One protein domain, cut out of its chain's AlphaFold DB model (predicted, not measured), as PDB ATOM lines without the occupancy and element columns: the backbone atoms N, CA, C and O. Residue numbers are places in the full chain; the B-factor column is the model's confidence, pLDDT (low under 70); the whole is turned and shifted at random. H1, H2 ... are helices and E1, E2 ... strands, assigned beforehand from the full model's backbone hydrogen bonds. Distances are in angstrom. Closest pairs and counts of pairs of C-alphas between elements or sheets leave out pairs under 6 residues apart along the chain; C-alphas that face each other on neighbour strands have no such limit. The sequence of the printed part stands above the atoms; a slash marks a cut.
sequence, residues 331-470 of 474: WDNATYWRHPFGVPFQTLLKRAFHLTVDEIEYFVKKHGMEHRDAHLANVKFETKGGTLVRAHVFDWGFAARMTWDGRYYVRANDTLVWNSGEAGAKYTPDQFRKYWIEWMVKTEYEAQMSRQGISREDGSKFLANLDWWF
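AT A GLANCE: This is residues 331 to 470 of the 474 residues of an uncharacterized protein of Coniophora puteana (strain RWD-64-598) (UniProt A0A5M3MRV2). Two long helices, H2 and H3, cross at a steep angle in the middle, with the strand hairpin E1 and E2 packed along H2 through E2 and a second small hairpin, E3 and E4, at the last residues of H2. The short H1 packs on the beginning of H2, H4 folds back beside the last residues of H3, and the short H5 packs on the first half of H3. The printed part has 140 residues, with five named helices and four named strands in the order H1 H2 E1 E2 E3 E4 H3 H4 H5. The class is mixed, helices and strands, with two antiparallel sheets of two strands each. It is compact, with a radius of gyration of the C-alphas of 15.6 A, and spans 40 by 36 by 26 A.

IN THESE COORDINATES: H1 is residues 334 to 337, its first C-alpha at (113.224, 153.954, 116.025). H2, residues 343 to 367, is 35.5 A long, from (103.357, 144.776, 112.806) to (133.138, 126.672, 119.331). E1 is residues 379 to 384, 16.7 A, and E2 residues 387 to 393, 17.9 A. E3 is residues 400 to 404, 13.1 A, and E4 residues 409 to 411. H3, residues 429 to 450, is 31.7 A long. H4 is residues 456 to 462, and H5, residues 467 to 470, ends at (108.917, 130.733, 113.730).

HOW THE PARTS SIT: H3 is the hub, touching H2, H4 and H5. H2 and H3 touch at a steep tilt of 49 degrees, opposite ways, closest at the C-alphas of Phe 353 and Ile 437, 6.0 A. H4 touches H3 at a shallow tilt of 27 degrees, opposite ways, a helical hairpin, closest at the C-alphas of Met 449 and Arg 456, 5.6 A. H5 touches H3, C-alphas 434 and 470 being closest at 6.2 A. H1 touches H2, C-alphas 336 and 345 being closest at 5.7 A. The closest C-alphas of H2 and E2 are those of Thr 356 and Ala 391, 5.2 A, and of H2 and E3 those of Lys 365 and Trp 404, 5.7 A. In the hairpin E1 and E2, N 382 and O 390 are within hydrogen-bond range at 2.9 A; in the hairpin E3 and E4, N 403 and O 410 are, at 2.9 A. In H2, H3 and H4 every O i to N i+4 pair is within hydrogen-bond range; H1 and H5 are too short for such a pair. H1 and H3 are apart.

THE WHOLE: The two C-alphas farthest apart are those of Gly 406 and Gln 452, 43.4 A. The printed part has no cut. The links H2 to E1 and E4 to H3 are long. Mean pLDDT of the printed part is 92.7; residues 417 to 421 are under 70.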
ATOM      1  N   TRP A 331     117.316 148.924 120.487       94.12
ATOM      2  CA  TRP A 331     116.559 150.122 120.852       94.12
ATOM      3  C   TRP A 331     117.095 151.415 120.227       94.12
ATOM      4  O   TRP A 331     116.428 152.445 120.301       94.12
ATOM      5  N   ASP A 332     118.239 151.370 119.544       92.19
ATOM      6  CA  ASP A 332     118.677 152.483 118.694       92.19
ATOM      7  C   ASP A 332     117.867 152.542 117.383       92.19
ATOM      8  O   ASP A 332     117.866 153.556 116.683       92.19
ATOM      9  N   ASN A 333     117.135 151.474 117.036       92.31
ATOM     10  CA  ASN A 333     116.187 151.493 115.930       92.31
ATOM     11  C   ASN A 333     114.868 152.143 116.372       92.31
ATOM     12  O   ASN A 333     114.165 151.617 117.230       92.31
ATOM     13  N   ALA A 334     114.466 153.237 115.716       90.19
ATOM     14  CA  ALA A 334     113.224 153.954 116.025       90.19
ATOM     15  C   ALA A 334     111.955 153.073 115.982       90.19
ATOM     16  O   ALA A 334     110.964 153.379 116.643       90.19
ATOM     17  N   THR A 335     111.970 151.970 115.227       93.06
ATOM     18  CA  THR A 335     110.844 151.027 115.147       93.06
ATOM     19  C   THR A 335     110.659 150.227 116.441       93.06
ATOM     20  O   THR A 335     109.534 149.831 116.732       93.06
ATOM     21  N   TYR A 336     111.713 150.053 117.251       93.50
ATOM     22  CA  TYR A 336     111.637 149.384 118.558       93.50
ATOM     23  C   TYR A 336     110.733 150.134 119.549       93.50
ATOM     24  O   TYR A 336     110.124 149.524 120.417       93.50
ATOM     25  N   TRP A 337     110.579 151.448 119.388       90.44
ATOM     26  CA  TRP A 337     109.736 152.275 120.258       90.44
ATOM     27  C   TRP A 337     108.277 152.368 119.795       90.44
ATOM     28  O   TRP A 337     107.490 153.131 120.355       90.44
ATOM     29  N   ARG A 338     107.895 151.623 118.750       91.06
ATOM     30  CA  ARG A 338     106.491 151.500 118.345       91.06
ATOM     31  C   ARG A 338     105.752 150.536 119.270       91.06
ATOM     32  O   ARG A 338     106.359 149.752 119.986       91.06
ATOM     33  N   HIS A 339     104.423 150.589 119.218       92.12
ATOM     34  CA  HIS A 339     103.569 149.740 120.042       92.12
ATOM     35  C   HIS A 339     103.945 148.246 119.895       92.12
ATOM     36  O   HIS A 339     104.013 147.780 118.752       92.12
ATOM     37  N   PRO A 340     104.119 147.476 120.991       92.00
ATOM     38  CA  PRO A 340     104.605 146.090 120.922       92.00
ATOM     39  C   PRO A 340     103.717 145.112 120.137       92.00
ATOM     40  O   PRO A 340     104.188 144.091 119.644       92.00
ATOM     41  N   PHE A 341     102.425 145.407 119.981       93.81
ATOM     42  CA  PHE A 341     101.522 144.626 119.113       93.81
ATOM     43  C   PHE A 341     101.461 145.115 117.658       93.81
ATOM     44  O   PHE A 341     100.737 144.555 116.842       93.81
ATOM     45  N   GLY A 342     102.191 146.176 117.312       91.94
ATOM     46  CA  GLY A 342     102.239 146.692 115.951       91.94
ATOM     47  C   GLY A 342     103.106 145.820 115.045       91.94
ATOM     48  O   GLY A 342     104.237 145.485 115.400       91.94
ATOM     49  N   VAL A 343     102.621 145.544 113.830       94.12
ATOM     50  CA  VAL A 343     103.357 144.776 112.806       94.12
ATOM     51  C   VAL A 343     104.798 145.275 112.610       94.12
ATOM     52  O   VAL A 343     105.700 144.446 112.636       94.12
ATOM     53  N   PRO A 344     105.090 146.592 112.506       93.81
ATOM     54  CA  PRO A 344     106.469 147.055 112.324       93.81
ATOM     55  C   PRO A 344     107.421 146.645 113.459       93.81
ATOM     56  O   PRO A 344     108.558 146.259 113.191       93.81
ATOM     57  N   PHE A 345     106.957 146.713 114.711       94.50
ATOM     58  CA  PHE A 345     107.734 146.296 115.880       94.50
ATOM     59  C   PHE A 345     107.998 144.789 115.839       94.50
ATOM     60  O   PHE A 345     109.142 144.353 115.956       94.50
ATOM     61  N   GLN A 346     106.952 143.999 115.594       95.50
ATOM     62  CA  GLN A 346     107.057 142.543 115.526       95.50
ATOM     63  C   GLN A 346     107.967 142.088 114.383       95.50
ATOM     64  O   GLN A 346     108.801 141.215 114.589       95.50
ATOM     65  N   THR A 347     107.883 142.708 113.204       95.88
ATOM     66  CA  THR A 347     108.775 142.407 112.076       95.88
ATOM     67  C   THR A 347     110.235 142.716 112.411       95.88
ATOM     68  O   THR A 347     111.115 141.912 112.095       95.88
ATOM     69  N   LEU A 348     110.512 143.846 113.079       96.31
ATOM     70  CA  LEU A 348     111.864 144.174 113.540       96.31
ATOM     71  C   LEU A 348     112.386 143.114 114.519       96.31
ATOM     72  O   LEU A 348     113.493 142.608 114.331       96.31
ATOM     73  N   LEU A 349     111.604 142.780 115.548       97.00
ATOM     74  CA  LEU A 349     112.018 141.815 116.565       97.00
ATOM     75  C   LEU A 349     112.165 140.405 116.012       97.00
ATOM     76  O   LEU A 349     113.143 139.736 116.324       97.00
ATOM     77  N   LYS A 350     111.252 139.971 115.144       97.19
ATOM     78  CA  LYS A 350     111.335 138.677 114.467       97.19
ATOM     79  C   LYS A 350     112.654 138.586 113.702       97.19
ATOM     80  O   LYS A 350     113.406 137.630 113.866       97.19
ATOM     81  N   ARG A 351     113.016 139.645 112.970       97.25
ATOM     82  CA  ARG A 351     114.325 139.741 112.314       97.25
ATOM     83  C   ARG A 351     115.494 139.669 113.292       97.25
ATOM     84  O   ARG A 351     116.440 138.929 113.039       97.25
ATOM     85  N   ALA A 352     115.427 140.415 114.389       97.88
ATOM     86  CA  ALA A 352     116.457 140.409 115.418       97.88
ATOM     87  C   ALA A 352     116.655 139.007 116.015       97.88
ATOM     88  O   ALA A 352     117.776 138.510 116.028       97.88
ATOM     89  N   PHE A 353     115.576 138.337 116.424       98.00
ATOM     90  CA  PHE A 353     115.621 137.016 117.046       98.00
ATOM     91  C   PHE A 353     116.216 135.961 116.126       98.00
ATOM     92  O   PHE A 353     117.112 135.235 116.542       98.00
ATOM     93  N   HIS A 354     115.797 135.895 114.865       97.88
ATOM     94  CA  HIS A 354     116.372 134.922 113.938       97.88
ATOM     95  C   HIS A 354     117.860 135.167 113.668       97.88
ATOM     96  O   HIS A 354     118.616 134.200 113.639       97.88
ATOM     97  N   LEU A 355     118.296 136.427 113.541       98.00
ATOM     98  CA  LEU A 355     119.723 136.749 113.420       98.00
ATOM     99  C   LEU A 355     120.501 136.359 114.685       98.00
ATOM    100  O   LEU A 355     121.611 135.846 114.581       98.00
ATOM    101  N   THR A 356     119.920 136.563 115.871       98.25
ATOM    102  CA  THR A 356     120.512 136.109 117.137       98.25
ATOM    103  C   THR A 356     120.647 134.588 117.168       98.25
ATOM    104  O   THR A 356     121.706 134.083 117.529       98.25
ATOM    105  N   VAL A 357     119.616 133.841 116.750       97.88
ATOM    106  CA  VAL A 357     119.682 132.373 116.672       97.88
ATOM    107  C   VAL A 357     120.744 131.913 115.677       97.88
ATOM    108  O   VAL A 357     121.486 130.986 115.992       97.88
ATOM    109  N   ASP A 358     120.867 132.567 114.519       97.81
ATOM    110  CA  ASP A 358     121.916 132.260 113.540       97.81
ATOM    111  C   ASP A 358     123.321 132.404 114.162       97.81
ATOM    112  O   ASP A 358     124.181 131.541 113.967       97.81
ATOM    113  N   GLU A 359     123.542 133.455 114.958       97.88
ATOM    114  CA  GLU A 359     124.806 133.682 115.667       97.88
ATOM    115  C   GLU A 359     125.036 132.625 116.768       97.88
ATOM    116  O   GLU A 359     126.131 132.072 116.880       97.88
ATOM    117  N   ILE A 360     124.007 132.255 117.540       97.88
ATOM    118  CA  ILE A 360     124.109 131.175 118.540       97.88
ATOM    119  C   ILE A 360     124.461 129.843 117.862       97.88
ATOM    120  O   ILE A 360     125.378 129.152 118.306       97.88
ATOM    121  N   GLU A 361     123.780 129.479 116.771       97.56
ATOM    122  CA  GLU A 361     124.073 128.254 116.018       97.56
ATOM    123  C   GLU A 361     125.508 128.252 115.475       97.56
ATOM    124  O   GLU A 361     126.167 127.206 115.482       97.56
ATOM    125  N   TYR A 362     126.009 129.409 115.029       97.44
ATOM    126  CA  TYR A 362     127.402 129.571 114.621       97.44
ATOM    127  C   TYR A 362     128.367 129.243 115.765       97.44
ATOM    128  O   TYR A 362     129.287 128.442 115.570       97.44
ATOM    129  N   PHE A 363     128.149 129.792 116.963       97.44
ATOM    130  CA  PHE A 363     129.005 129.518 118.120       97.44
ATOM    131  C   PHE A 363     128.915 128.070 118.602       97.44
ATOM    132  O   PHE A 363     129.948 127.477 118.920       97.44
ATOM    133  N   VAL A 364     127.737 127.443 118.560       97.31
ATOM    134  CA  VAL A 364     127.614 126.016 118.887       97.31
ATOM    135  C   VAL A 364     128.411 125.169 117.894       97.31
ATOM    136  O   VAL A 364     129.227 124.345 118.298       97.31
ATOM    137  N   LYS A 365     128.242 125.398 116.587       97.12
ATOM    138  CA  LYS A 365     128.919 124.603 115.546       97.12
ATOM    139  C   LYS A 365     130.428 124.820 115.513       97.12
ATOM    140  O   LYS A 365     131.169 123.874 115.258       97.12
ATOM    141  N   LYS A 366     130.886 126.053 115.727       97.38
ATOM    142  CA  LYS A 366     132.303 126.413 115.603       97.38
ATOM    143  C   LYS A 366     133.085 126.244 116.904       97.38
ATOM    144  O   LYS A 366     134.247 125.856 116.861       97.38
ATOM    145  N   HIS A 367     132.467 126.570 118.035       96.50
ATOM    146  CA  HIS A 367     133.138 126.672 119.331       96.50
ATOM    147  C   HIS A 367     132.594 125.689 120.373       96.50
ATOM    148  O   HIS A 367     133.177 125.569 121.447       96.50
ATOM    149  N   GLY A 368     131.508 124.972 120.078       95.88
ATOM    150  CA  GLY A 368     130.895 124.043 121.024       95.88
ATOM    151  C   GLY A 368     130.221 124.744 122.207       95.88
ATOM    152  O   GLY A 368     130.189 124.187 123.304       95.88
ATOM    153  N   MET A 369     129.735 125.975 122.010       95.19
ATOM    154  CA  MET A 369     129.201 126.838 123.071       95.19
ATOM    155  C   MET A 369     127.819 127.398 122.718       95.19
ATOM    156  O   MET A 369     127.645 128.026 121.678       95.19
ATOM    157  N   GLU A 370     126.852 127.218 123.618       95.38
ATOM    158  CA  GLU A 370     125.515 127.824 123.594       95.38
ATOM    159  C   GLU A 370     125.469 129.005 124.580       95.38
ATOM    160  O   GLU A 370     125.825 128.836 125.742       95.38
ATOM    161  N   HIS A 371     124.999 130.188 124.161       93.50
ATOM    162  CA  HIS A 371     125.040 131.410 124.988       93.50
ATOM    163  C   HIS A 371     124.155 131.359 126.251       93.50
ATOM    164  O   HIS A 371     124.501 131.934 127.276       93.50
ATOM    165  N   ARG A 372     123.003 130.680 126.177       91.56
ATOM    166  CA  ARG A 372     121.962 130.525 127.225       91.56
ATOM    167  C   ARG A 372     121.357 131.794 127.852       91.56
ATOM    168  O   ARG A 372     120.354 131.660 128.539       91.56
ATOM    169  N   ASP A 373     121.868 132.984 127.541       91.12
ATOM    170  CA  ASP A 373     121.310 134.265 128.011       91.12
ATOM    171  C   ASP A 373     121.282 135.360 126.921       91.12
ATOM    172  O   ASP A 373     121.690 136.504 127.109       91.12
ATOM    173  N   ALA A 374     120.895 134.989 125.698       92.44
ATOM    174  CA  ALA A 374     120.952 135.871 124.525       92.44
ATOM    175  C   ALA A 374     119.695 136.751 124.363       92.44
ATOM    176  O   ALA A 374     119.107 136.823 123.283       92.44
ATOM    177  N   HIS A 375     119.245 137.410 125.433       92.81
ATOM    178  CA  HIS A 375     118.166 138.400 125.335       92.81
ATOM    179  C   HIS A 375     118.657 139.684 124.648       92.81
ATOM    180  O   HIS A 375     119.856 139.943 124.589       92.81
ATOM    181  N   LEU A 376     117.756 140.555 124.175       94.62
ATOM    182  CA  LEU A 376     118.127 141.711 123.335       94.62
ATOM    183  C   LEU A 376     119.133 142.686 123.973       94.62
ATOM    184  O   LEU A 376     119.850 143.370 123.246       94.62
ATOM    185  N   ALA A 377     119.224 142.750 125.306       91.75
ATOM    186  CA  ALA A 377     120.265 143.539 125.970       91.75
ATOM    187  C   ALA A 377     121.686 142.942 125.878       91.75
ATOM    188  O   ALA A 377     122.636 143.717 125.947       91.75
ATOM    189  N   ASN A 378     121.824 141.636 125.622       94.44
ATOM    190  CA  ASN A 378     123.086 140.900 125.439       94.44
ATOM    191  C   ASN A 378     123.389 140.621 123.953       94.44
ATOM    192  O   ASN A 378     124.152 139.718 123.604       94.44
ATOM    193  N   VAL A 379     122.779 141.401 123.052       97.19
ATOM    194  CA  VAL A 379     122.989 141.301 121.604       97.19
ATOM    195  C   VAL A 379     123.217 142.684 120.999       97.19
ATOM    196  O   VAL A 379     122.524 143.654 121.317       97.19
ATOM    197  N   LYS A 380     124.197 142.788 120.103       97.00
ATOM    198  CA  LYS A 380     124.402 143.953 119.230       97.00
ATOM    199  C   LYS A 380     124.089 143.587 117.790       97.00
ATOM    200  O   LYS A 380     124.303 142.456 117.373       97.00
ATOM    201  N   PHE A 381     123.621 144.560 117.017       97.94
ATOM    202  CA  PHE A 381     123.242 144.360 115.626       97.94
ATOM    203  C   PHE A 381     124.036 145.263 114.688       97.94
ATOM    204  O   PHE A 381     124.212 146.461 114.933       97.94
ATOM    205  N   GLU A 382     124.477 144.693 113.573       97.19
ATOM    206  CA  GLU A 382     124.921 145.461 112.413       97.19
ATOM    207  C   GLU A 382     123.715 145.839 111.558       97.19
ATOM    208  O   GLU A 382     122.782 145.048 111.375       97.19
ATOM    209  N   THR A 383     123.753 147.044 110.993       94.50
ATOM    210  CA  THR A 383     122.695 147.555 110.124       94.50
ATOM    211  C   THR A 383     123.243 147.937 108.755       94.50
ATOM    212  O   THR A 383     124.343 148.471 108.624       94.50
ATOM    213  N   LYS A 384     122.459 147.671 107.706       94.25
ATOM    214  CA  LYS A 384     122.740 148.094 106.331       94.25
ATOM    215  C   LYS A 384     121.466 148.670 105.731       94.25
ATOM    216  O   LYS A 384     120.460 147.974 105.634       94.25
ATOM    217  N   GLY A 385     121.494 149.953 105.367       89.69
ATOM    218  CA  GLY A 385     120.315 150.647 104.834       89.69
ATOM    219  C   GLY A 385     119.125 150.683 105.804       89.69
ATOM    220  O   GLY A 385     117.988 150.584 105.367       89.69
ATOM    221  N   GLY A 386     119.378 150.758 107.118       86.38
ATOM    222  CA  GLY A 386     118.331 150.756 108.153       86.38
ATOM    223  C   GLY A 386     117.806 149.370 108.551       86.38
ATOM    224  O   GLY A 386     117.068 149.257 109.528       86.38
ATOM    225  N   THR A 387     118.233 148.312 107.861       91.56
ATOM    226  CA  THR A 387     117.816 146.930 108.125       91.56
ATOM    227  C   THR A 387     118.890 146.177 108.903       91.56
ATOM    228  O   THR A 387     120.079 146.317 108.613       91.56
ATOM    229  N   LEU A 388     118.486 145.355 109.879       96.06
ATOM    230  CA  LEU A 388     119.404 144.482 110.620       96.06
ATOM    231  C   LEU A 388     119.997 143.427 109.677       96.06
ATOM    232  O   LEU A 388     119.258 142.793 108.924       96.06
ATOM    233  N   VAL A 389     121.308 143.211 109.702       96.19
ATOM    234  CA  VAL A 389     121.958 142.225 108.813       96.19
ATOM    235  C   VAL A 389     122.755 141.164 109.550       96.19
ATOM    236  O   VAL A 389     122.976 140.093 108.993       96.19
ATOM    237  N   ARG A 390     123.163 141.435 110.789       96.94
ATOM    238  CA  ARG A 390     123.919 140.497 111.613       96.94
ATOM    239  C   ARG A 390     123.693 140.789 113.088       96.94
ATOM    240  O   ARG A 390     123.554 141.956 113.451       96.94
ATOM    241  N   ALA A 391     123.667 139.743 113.904       97.81
ATOM    242  CA  ALA A 391     123.690 139.831 115.357       97.81
ATOM    243  C   ALA A 391     125.075 139.433 115.882       97.81
ATOM    244  O   ALA A 391     125.774 138.649 115.250       97.81
ATOM    245  N   HIS A 392     125.442 139.958 117.044       97.38
ATOM    246  CA  HIS A 392     126.632 139.583 117.796       97.38
ATOM    247  C   HIS A 392     126.238 139.435 119.263       97.38
ATOM    248  O   HIS A 392     125.792 140.406 119.880       97.38
ATOM    249  N   VAL A 393     126.367 138.226 119.802       96.25
ATOM    250  CA  VAL A 393     126.085 137.926 121.214       96.25
ATOM    251  C   VAL A 393     127.295 138.268 122.087       96.25
ATOM    252  O   VAL A 393     128.434 138.201 121.626       96.25
ATOM    253  N   PHE A 394     127.055 138.661 123.334       93.31
ATOM    254  CA  PHE A 394     128.097 138.958 124.318       93.31
ATOM    255  C   PHE A 394     127.593 138.701 125.743       93.31
ATOM    256  O   PHE A 394     126.399 138.546 125.954       93.31
ATOM    257  N   ASP A 395     128.505 138.753 126.719       89.56
ATOM    258  CA  ASP A 395     128.274 138.366 128.122       89.56
ATOM    259  C   ASP A 395     128.150 136.846 128.314       89.56
ATOM    260  O   ASP A 395     127.132 136.276 128.697       89.56
ATOM    261  N   TRP A 396     129.267 136.165 128.063       92.69
ATOM    262  CA  TRP A 396     129.373 134.708 128.054       92.69
ATOM    263  C   TRP A 396     129.305 134.044 129.443       92.69
ATOM    264  O   TRP A 396     129.614 132.858 129.558       92.69
ATOM    265  N   GLY A 397     128.930 134.757 130.510       89.00
ATOM    266  CA  GLY A 397     128.922 134.232 131.884       89.00
ATOM    267  C   GLY A 397     127.940 133.079 132.115       89.00
ATOM    268  O   GLY A 397     128.193 132.216 132.955       89.00
ATOM    269  N   PHE A 398     126.867 133.018 131.324       88.81
ATOM    270  CA  PHE A 398     125.845 131.967 131.400       88.81
ATOM    271  C   PHE A 398     125.955 130.914 130.295       88.81
ATOM    272  O   PHE A 398     125.160 129.976 130.259       88.81
ATOM    273  N   ALA A 399     126.949 131.023 129.411       91.69
ATOM    274  CA  ALA A 399     127.083 130.094 128.305       91.69
ATOM    275  C   ALA A 399     127.471 128.681 128.772       91.69
ATOM    276  O   ALA A 399     128.265 128.490 129.699       91.69
ATOM    277  N   ALA A 400     126.930 127.681 128.085       90.56
ATOM    278  CA  ALA A 400     127.126 126.270 128.382       90.56
ATOM    279  C   ALA A 400     127.698 125.531 127.173       90.56
ATOM    280  O   ALA A 400     127.436 125.880 126.022       90.56
ATOM    281  N   ARG A 401     128.464 124.472 127.431       92.69
ATOM    282  CA  ARG A 401     128.951 123.594 126.368       92.69
ATOM    283  C   ARG A 401     127.797 122.873 125.673       92.69
ATOM    284  O   ARG A 401     126.915 122.300 126.317       92.69
ATOM    285  N   MET A 402     127.849 122.852 124.350       94.56
ATOM    286  CA  MET A 402     126.878 122.178 123.497       94.56
ATOM    287  C   MET A 402     127.577 121.645 122.250       94.56
ATOM    288  O   MET A 402     128.366 122.351 121.632       94.56
ATOM    289  N   THR A 403     127.290 120.408 121.854       95.38
ATOM    290  CA  THR A 403     127.887 119.797 120.660       95.38
ATOM    291  C   THR A 403     126.871 119.682 119.538       95.38
ATOM    292  O   THR A 403     125.735 119.275 119.774       95.38
ATOM    293  N   TRP A 404     127.295 119.973 118.311       96.75
ATOM    294  CA  TRP A 404     126.566 119.603 117.100       96.75
ATOM    295  C   TRP A 404     127.113 118.272 116.570       96.75
ATOM    296  O   TRP A 404     128.276 118.206 116.178       96.75
ATOM    297  N   ASP A 405     126.292 117.219 116.553       94.62
ATOM    298  CA  ASP A 405     126.714 115.874 116.114       94.62
ATOM    299  C   ASP A 405     126.466 115.596 114.615       94.62
ATOM    300  O   ASP A 405     126.674 114.481 114.138       94.62
ATOM    301  N   GLY A 406     126.016 116.606 113.861       95.12
ATOM    302  CA  GLY A 406     125.585 116.475 112.465       95.12
ATOM    303  C   GLY A 406     124.073 116.313 112.290       95.12
ATOM    304  O   GLY A 406     123.569 116.513 111.184       95.12
ATOM    305  N   ARG A 407     123.337 116.008 113.366       96.88
ATOM    306  CA  ARG A 407     121.876 115.849 113.359       96.88
ATOM    307  C   ARG A 407     121.181 116.556 114.521       96.88
ATOM    308  O   ARG A 407     120.072 117.059 114.341       96.88
ATOM    309  N   TYR A 408     121.810 116.586 115.685       97.88
ATOM    310  CA  TYR A 408     121.283 117.149 116.915       97.88
ATOM    311  C   TYR A 408     122.265 118.129 117.542       97.88
ATOM    312  O   TYR A 408     123.483 117.936 117.529       97.88
ATOM    313  N   TYR A 409     121.697 119.153 118.165       97.31
ATOM    314  CA  TYR A 409     122.380 119.929 119.180       97.31
ATOM    315  C   TYR A 409     122.204 119.230 120.527       97.31
ATOM    316  O   TYR A 409     121.073 118.976 120.943       97.31
ATOM    317  N   VAL A 410     123.308 118.898 121.196       95.94
ATOM    318  CA  VAL A 410     123.318 118.115 122.438       95.94
ATOM    319  C   VAL A 410     123.968 118.926 123.552       95.94
ATOM    320  O   VAL A 410     125.137 119.300 123.446       95.94
ATOM    321  N   ARG A 411     123.216 119.208 124.621       92.00
ATOM    322  CA  ARG A 411     123.720 119.950 125.788       92.00
ATOM    323  C   ARG A 411     124.649 119.085 126.632       92.00
ATOM    324  O   ARG A 411     124.334 117.934 126.936       92.00
ATOM    325  N   ALA A 412     125.787 119.650 127.026       87.25
ATOM    326  CA  ALA A 412     126.735 118.992 127.917       87.25
ATOM    327  C   ALA A 412     126.314 119.107 129.395       87.25
ATOM    328  O   ALA A 412     125.346 119.783 129.739       87.25
ATOM    329  N   ASN A 413     127.087 118.482 130.286       80.88
ATOM    330  CA  ASN A 413     126.838 118.464 131.734       80.88
ATOM    331  C   ASN A 413     127.363 119.714 132.462       80.88
ATOM    332  O   ASN A 413     127.871 119.613 133.579       80.88
ATOM    333  N   ASP A 414     127.280 120.887 131.838       78.94
ATOM    334  CA  ASP A 414     127.631 122.126 132.530       78.94
ATOM    335  C   ASP A 414     126.578 122.439 133.603       78.94
ATOM    336  O   ASP A 414     125.381 122.511 133.324       78.94
ATOM    337  N   THR A 415     127.032 122.636 134.841       71.94
ATOM    338  CA  THR A 415     126.200 123.148 135.932       71.94
ATOM    339  C   THR A 415     126.324 124.662 135.950       71.94
ATOM    340  O   THR A 415     127.385 125.194 136.272       71.94
ATOM    341  N   LEU A 416     125.248 125.350 135.579       72.50
ATOM    342  CA  LEU A 416     125.169 126.797 135.705       72.50
ATOM    343  C   LEU A 416     124.630 127.142 137.086       72.50
ATOM    344  O   LEU A 416     123.678 126.524 137.567       72.50
ATOM    345  N   VAL A 417     125.224 128.156 137.705       63.50
ATOM    346  CA  VAL A 417     124.663 128.759 138.910       63.50
ATOM    347  C   VAL A 417     123.255 129.249 138.542       63.50
ATOM    348  O   VAL A 417     123.109 129.970 137.557       63.50
ATOM    349  N   TRP A 418     122.227 128.804 139.275       59.44
ATOM    350  CA  TRP A 418     120.806 129.172 139.090       59.44
ATOM    351  C   TRP A 418     120.015 128.508 137.960       59.44
ATOM    352  O   TRP A 418     118.859 128.874 137.753       59.44
ATOM    353  N   ASN A 419     120.564 127.519 137.251       62.03
ATOM    354  CA  ASN A 419     119.801 126.816 136.220       62.03
ATOM    355  C   ASN A 419     119.914 125.299 136.394       62.03
ATOM    356  O   ASN A 419     121.017 124.763 136.527       62.03
ATOM    357  N   SER A 420     118.781 124.594 136.383       55.25
ATOM    358  CA  SER A 420     118.796 123.134 136.343       55.25
ATOM    359  C   SER A 420     119.462 122.700 135.034       55.25
ATOM    360  O   SER A 420     119.103 123.139 133.940       55.25
ATOM    361  N   GLY A 421     120.515 121.889 135.141       60.00
ATOM    362  CA  GLY A 421     121.228 121.404 133.965       60.00
ATOM    363  C   GLY A 421     120.298 120.554 133.100       60.00
ATOM    364  O   GLY A 421     119.810 119.525 133.549       60.00
ATOM    365  N   GLU A 422     120.093 120.942 131.843       75.69
ATOM    366  CA  GLU A 422     119.442 120.104 130.823       75.69
ATOM    367  C   GLU A 422     120.475 119.179 130.158       75.69
ATOM    368  O   GLU A 422     120.580 119.070 128.936       75.69
ATOM    369  N   ALA A 423     121.299 118.554 130.996       84.50
ATOM    370  CA  ALA A 423     122.359 117.641 130.605       84.50
ATOM    371  C   ALA A 423     121.823 116.538 129.678       84.50
ATOM    372  O   ALA A 423     120.895 115.810 130.031       84.50
ATOM    373  N   GLY A 424     122.409 116.406 128.487       87.00
ATOM    374  CA  GLY A 424     122.024 115.392 127.505       87.00
ATOM    375  C   GLY A 424     120.757 115.703 126.704       87.00
ATOM    376  O   GLY A 424     120.391 114.893 125.849       87.00
ATOM    377  N   ALA A 425     120.108 116.855 126.919       91.50
ATOM    378  CA  ALA A 425     118.991 117.287 126.085       91.50
ATOM    379  C   ALA A 425     119.432 117.403 124.619       91.50
ATOM    380  O   ALA A 425     120.513 117.921 124.318       91.50
ATOM    381  N   LYS A 426     118.587 116.895 123.717       95.50
ATOM    382  CA  LYS A 426     118.832 116.863 122.274       95.50
ATOM    383  C   LYS A 426     117.766 117.660 121.545       95.50
ATOM    384  O   LYS A 426     116.581 117.427 121.758       95.50
ATOM    385  N   TYR A 427     118.202 118.514 120.629       97.00
ATOM    386  CA  TYR A 427     117.320 119.310 119.783       97.00
ATOM    387  C   TYR A 427     117.658 119.051 118.322       97.00
ATOM    388  O   TYR A 427     118.823 119.128 117.928       97.00
ATOM    389  N   THR A 428     116.651 118.763 117.498       97.88
ATOM    390  CA  THR A 428     116.799 118.942 116.047       97.88
ATOM    391  C   THR A 428     117.037 120.426 115.732       97.88
ATOM    392  O   THR A 428     116.739 121.277 116.578       97.88
ATOM    393  N   PRO A 429     117.523 120.778 114.528       96.88
ATOM    394  CA  PRO A 429     117.663 122.178 114.138       96.88
ATOM    395  C   PRO A 429     116.388 123.000 114.346       96.88
ATOM    396  O   PRO A 429     116.427 124.041 114.996       96.88
ATOM    397  N   ASP A 430     115.238 122.485 113.913       96.62
ATOM    398  CA  ASP A 430     113.962 123.188 114.066       96.62
ATOM    399  C   ASP A 430     113.553 123.347 115.533       96.62
ATOM    400  O   ASP A 430     113.102 124.419 115.934       96.62
ATOM    401  N   GLN A 431     113.737 122.308 116.355       97.12
ATOM    402  CA  GLN A 431     113.448 122.381 117.791       97.12
ATOM    403  C   GLN A 431     114.337 123.414 118.487       97.12
ATOM    404  O   GLN A 431     113.847 124.177 119.315       97.12
ATOM    405  N   PHE A 432     115.622 123.462 118.133       96.50
ATOM    406  CA  PHE A 432     116.576 124.400 118.713       96.50
ATOM    407  C   PHE A 432     116.219 125.848 118.377       96.50
ATOM    408  O   PHE A 432     116.165 126.699 119.266       96.50
ATOM    409  N   ARG A 433     115.904 126.123 117.104       97.19
ATOM    410  CA  ARG A 433     115.492 127.462 116.673       97.19
ATOM    411  C   ARG A 433     114.181 127.888 117.325       97.19
ATOM    412  O   ARG A 433     114.104 129.004 117.833       97.19
ATOM    413  N   LYS A 434     113.173 127.005 117.354       97.06
ATOM    414  CA  LYS A 434     111.884 127.285 118.006       97.06
ATOM    415  C   LYS A 434     112.054 127.584 119.490       97.06
ATOM    416  O   LYS A 434     111.527 128.592 119.943       97.06
ATOM    417  N   TYR A 435     112.838 126.773 120.204       95.81
ATOM    418  CA  TYR A 435     113.146 126.994 121.618       95.81
ATOM    419  C   TYR A 435     113.714 128.397 121.867       95.81
ATOM    420  O   TYR A 435     113.209 129.130 122.714       95.81
ATOM    421  N   TRP A 436     114.732 128.794 121.100       96.69
ATOM    422  CA  TRP A 436     115.384 130.087 121.284       96.69
ATOM    423  C   TRP A 436     114.493 131.273 120.915       96.69
ATOM    424  O   TRP A 436     114.470 132.268 121.640       96.69
ATOM    425  N   ILE A 437     113.750 131.174 119.810       97.62
ATOM    426  CA  ILE A 437     112.800 132.215 119.402       97.62
ATOM    427  C   ILE A 437     111.705 132.366 120.456       97.62
ATOM    428  O   ILE A 437     111.436 133.480 120.895       97.62
ATOM    429  N   GLU A 438     111.108 131.260 120.900       97.19
ATOM    430  CA  GLU A 438     110.073 131.268 121.933       97.19
ATOM    431  C   GLU A 438     110.578 131.904 123.231       97.19
ATOM    432  O   GLU A 438     109.903 132.773 123.786       97.19
ATOM    433  N   TRP A 439     111.770 131.513 123.689       96.38
ATOM    434  CA  TRP A 439     112.380 132.082 124.888       96.38
ATOM    435  C   TRP A 439     112.581 133.596 124.750       96.38
ATOM    436  O   TRP A 439     112.106 134.349 125.595       96.38
ATOM    437  N   MET A 440     113.185 134.064 123.650       97.69
ATOM    438  CA  MET A 440     113.432 135.497 123.440       97.69
ATOM    439  C   MET A 440     112.142 136.318 123.318       97.69
ATOM    440  O   MET A 440     112.072 137.423 123.860       97.69
ATOM    441  N   VAL A 441     111.114 135.793 122.639       97.50
ATOM    442  CA  VAL A 441     109.805 136.457 122.539       97.50
ATOM    443  C   VAL A 441     109.180 136.589 123.924       97.50
ATOM    444  O   VAL A 441     108.754 137.682 124.295       97.50
ATOM    445  N   LYS A 442     109.163 135.509 124.715       97.12
ATOM    446  CA  LYS A 442     108.639 135.539 126.087       97.12
ATOM    447  C   LYS A 442     109.377 136.565 126.940       97.12
ATOM    448  O   LYS A 442     108.728 137.445 127.497       97.12
ATOM    449  N   THR A 443     110.708 136.526 126.954       95.88
ATOM    450  CA  THR A 443     111.533 137.463 127.730       95.88
ATOM    451  C   THR A 443     111.282 138.923 127.343       95.88
ATOM    452  O   THR A 443     111.143 139.777 128.219       95.88
ATOM    453  N   GLU A 444     111.182 139.240 126.050       96.31
ATOM    454  CA  GLU A 444     110.931 140.619 125.618       96.31
ATOM    455  C   GLU A 444     109.520 141.089 125.991       96.31
ATOM    456  O   GLU A 444     109.363 142.192 126.513       96.31
ATOM    457  N   TYR A 445     108.484 140.271 125.788       96.50
ATOM    458  CA  TYR A 445     107.120 140.664 126.159       96.50
ATOM    459  C   TYR A 445     106.925 140.730 127.680       96.50
ATOM    460  O   TYR A 445     106.197 141.600 128.159       96.50
ATOM    461  N   GLU A 446     107.616 139.896 128.459       95.38
ATOM    462  CA  GLU A 446     107.700 140.031 129.918       95.38
ATOM    463  C   GLU A 446     108.339 141.357 130.335       95.38
ATOM    464  O   GLU A 446     107.800 142.059 131.197       95.38
ATOM    465  N   ALA A 447     109.420 141.767 129.667       92.81
ATOM    466  CA  ALA A 447     110.027 143.075 129.890       92.81
ATOM    467  C   ALA A 447     109.068 144.223 129.526       92.81
ATOM    468  O   ALA A 447     108.961 145.190 130.282       92.81
ATOM    469  N   GLN A 448     108.321 144.116 128.421       92.69
ATOM    470  CA  GLN A 448     107.309 145.109 128.034       92.69
ATOM    471  C   GLN A 448     106.174 145.209 129.065       92.69
ATOM    472  O   GLN A 448     105.772 146.317 129.424       92.69
ATOM    473  N   MET A 449     105.700 144.080 129.605       93.62
ATOM    474  CA  MET A 449     104.722 144.061 130.702       93.62
ATOM    475  C   MET A 449     105.281 144.722 131.970       93.62
ATOM    476  O   MET A 449     104.588 145.505 132.620       93.62
ATOM    477  N   SER A 450     106.542 144.449 132.321       90.06
ATOM    478  CA  SER A 450     107.195 145.056 133.489       90.06
ATOM    479  C   SER A 450     107.381 146.568 133.344       90.06
ATOM    480  O   SER A 450     107.293 147.290 134.332       90.06
ATOM    481  N   ARG A 451     107.626 147.049 132.122       87.44
ATOM    482  CA  ARG A 451     107.764 148.477 131.791       87.44
ATOM    483  C   ARG A 451     106.420 149.176 131.573       87.44
ATOM    484  O   ARG A 451     106.412 150.345 131.206       87.44
ATOM    485  N   GLN A 452     105.302 148.471 131.760       89.44
ATOM    486  CA  GLN A 452     103.948 148.968 131.495       89.44
ATOM    487  C   GLN A 452     103.725 149.402 130.032       89.44
ATOM    488  O   GLN A 452     102.822 150.184 129.746       89.44
ATOM    489  N   GLY A 453     104.521 148.880 129.090       85.00
ATOM    490  CA  GLY A 453     104.329 149.109 127.654       85.00
ATOM    491  C   GLY A 453     103.100 148.382 127.096       85.00
ATOM    492  O   GLY A 453     102.532 148.807 126.094       85.00
ATOM    493  N   ILE A 454     102.678 147.305 127.766       91.50
ATOM    494  CA  ILE A 454     101.439 146.550 127.528       91.50
ATOM    495  C   ILE A 454     100.880 146.034 128.862       91.50
ATOM    496  O   ILE A 454     101.612 145.916 129.849       91.50
ATOM    497  N   SER A 455      99.591 145.687 128.894       94.12
ATOM    498  CA  SER A 455      98.983 145.058 130.071       94.12
ATOM    499  C   SER A 455      99.458 143.607 130.237       94.12
ATOM    500  O   SER A 455      99.811 142.931 129.265       94.12
ATOM    501  N   ARG A 456      99.432 143.092 131.477       93.50
ATOM    502  CA  ARG A 456      99.744 141.675 131.745       93.50
ATOM    503  C   ARG A 456      98.771 140.717 131.060       93.50
ATOM    504  O   ARG A 456      99.174 139.640 130.630       93.50
ATOM    505  N   GLU A 457      97.501 141.102 130.976       95.94
ATOM    506  CA  GLU A 457      96.462 140.298 130.335       95.94
ATOM    507  C   GLU A 457      96.715 140.176 128.829       95.94
ATOM    508  O   GLU A 457      96.739 139.063 128.302       95.94
ATOM    509  N   ASP A 458      96.971 141.297 128.151       93.94
ATOM    510  CA  ASP A 458      97.215 141.299 126.707       93.94
ATOM    511  C   ASP A 458      98.519 140.584 126.359       93.94
ATOM    512  O   ASP A 458      98.554 139.797 125.415       93.94
ATOM    513  N   GLY A 459      99.580 140.799 127.147       95.00
ATOM    514  CA  GLY A 459     100.843 140.083 126.976       95.00
ATOM    515  C   GLY A 459     100.676 138.570 127.131       95.00
ATOM    516  O   GLY A 459     101.147 137.812 126.287       95.00
ATOM    517  N   SER A 460      99.928 138.123 128.144       94.19
ATOM    518  CA  SER A 460      99.661 136.692 128.360       94.19
ATOM    519  C   SER A 460      98.846 136.074 127.220       94.19
ATOM    520  O   SER A 460      99.154 134.970 126.775       94.19
ATOM    521  N   LYS A 461      97.831 136.788 126.708       95.19
ATOM    522  CA  LYS A 461      97.051 136.347 125.538       95.19
ATOM    523  C   LYS A 461      97.917 136.266 124.284       95.19
ATOM    524  O   LYS A 461      97.799 135.304 123.533       95.19
ATOM    525  N   PHE A 462      98.792 137.247 124.070       94.25
ATOM    526  CA  PHE A 462      99.704 137.269 122.930       94.25
ATOM    527  C   PHE A 462     100.684 136.088 122.961       94.25
ATOM    528  O   PHE A 462     100.866 135.408 121.957       94.25
ATOM    529  N   LEU A 463     101.261 135.789 124.127       96.06
ATOM    530  CA  LEU A 463     102.227 134.702 124.299       96.06
ATOM    531  C   LEU A 463     101.619 133.288 124.204       96.06
ATOM    532  O   LEU A 463     102.368 132.312 124.196       96.06
ATOM    533  N   ALA A 464     100.291 133.156 124.113       94.88
ATOM    534  CA  ALA A 464      99.616 131.867 123.961       94.88
ATOM    535  C   ALA A 464      99.759 131.257 122.554       94.88
ATOM    536  O   ALA A 464      99.587 130.049 122.399       94.88
ATOM    537  N   ASN A 465     100.069 132.065 121.533       94.06
ATOM    538  CA  ASN A 465     100.335 131.589 120.177       94.06
ATOM    539  C   ASN A 465     101.535 132.331 119.579       94.06
ATOM    540  O   ASN A 465     101.487 133.542 119.370       94.06
ATOM    541  N   LEU A 466     102.596 131.581 119.275       95.94
ATOM    542  CA  LEU A 466     103.847 132.119 118.751       95.94
ATOM    543  C   LEU A 466     104.165 131.668 117.320       95.94
ATOM    544  O   LEU A 466     105.274 131.915 116.854       95.94
ATOM    545  N   ASP A 467     103.220 131.056 116.600       94.75
ATOM    546  CA  ASP A 467     103.482 130.440 115.289       94.75
ATOM    547  C   ASP A 467     104.079 131.428 114.277       94.75
ATOM    548  O   ASP A 467     105.058 131.113 113.595       94.75
ATOM    549  N   TRP A 468     103.571 132.665 114.269       93.44
ATOM    550  CA  TRP A 468     104.086 133.766 113.448       93.44
ATOM    551  C   TRP A 468     105.589 134.004 113.627       93.44
ATOM    552  O   TRP A 468     106.263 134.427 112.689       93.44
ATOM    553  N   TRP A 469     106.139 133.757 114.816       96.19
ATOM    554  CA  TRP A 469     107.537 134.044 115.119       96.19
ATOM    555  C   TRP A 469     108.501 133.008 114.557       96.19
ATOM    556  O   TRP A 469     109.682 133.309 114.464       96.19
ATOM    557  N   PHE A 470     108.035 131.815 114.179       95.06
ATOM    558  CA  PHE A 470     108.917 130.733 113.730       95.06
ATOM    559  C   PHE A 470     109.216 130.764 112.227       95.06
ATOM    560  O   PHE A 470     110.190 130.154 111.779       95.06
TER     561      PHE A 470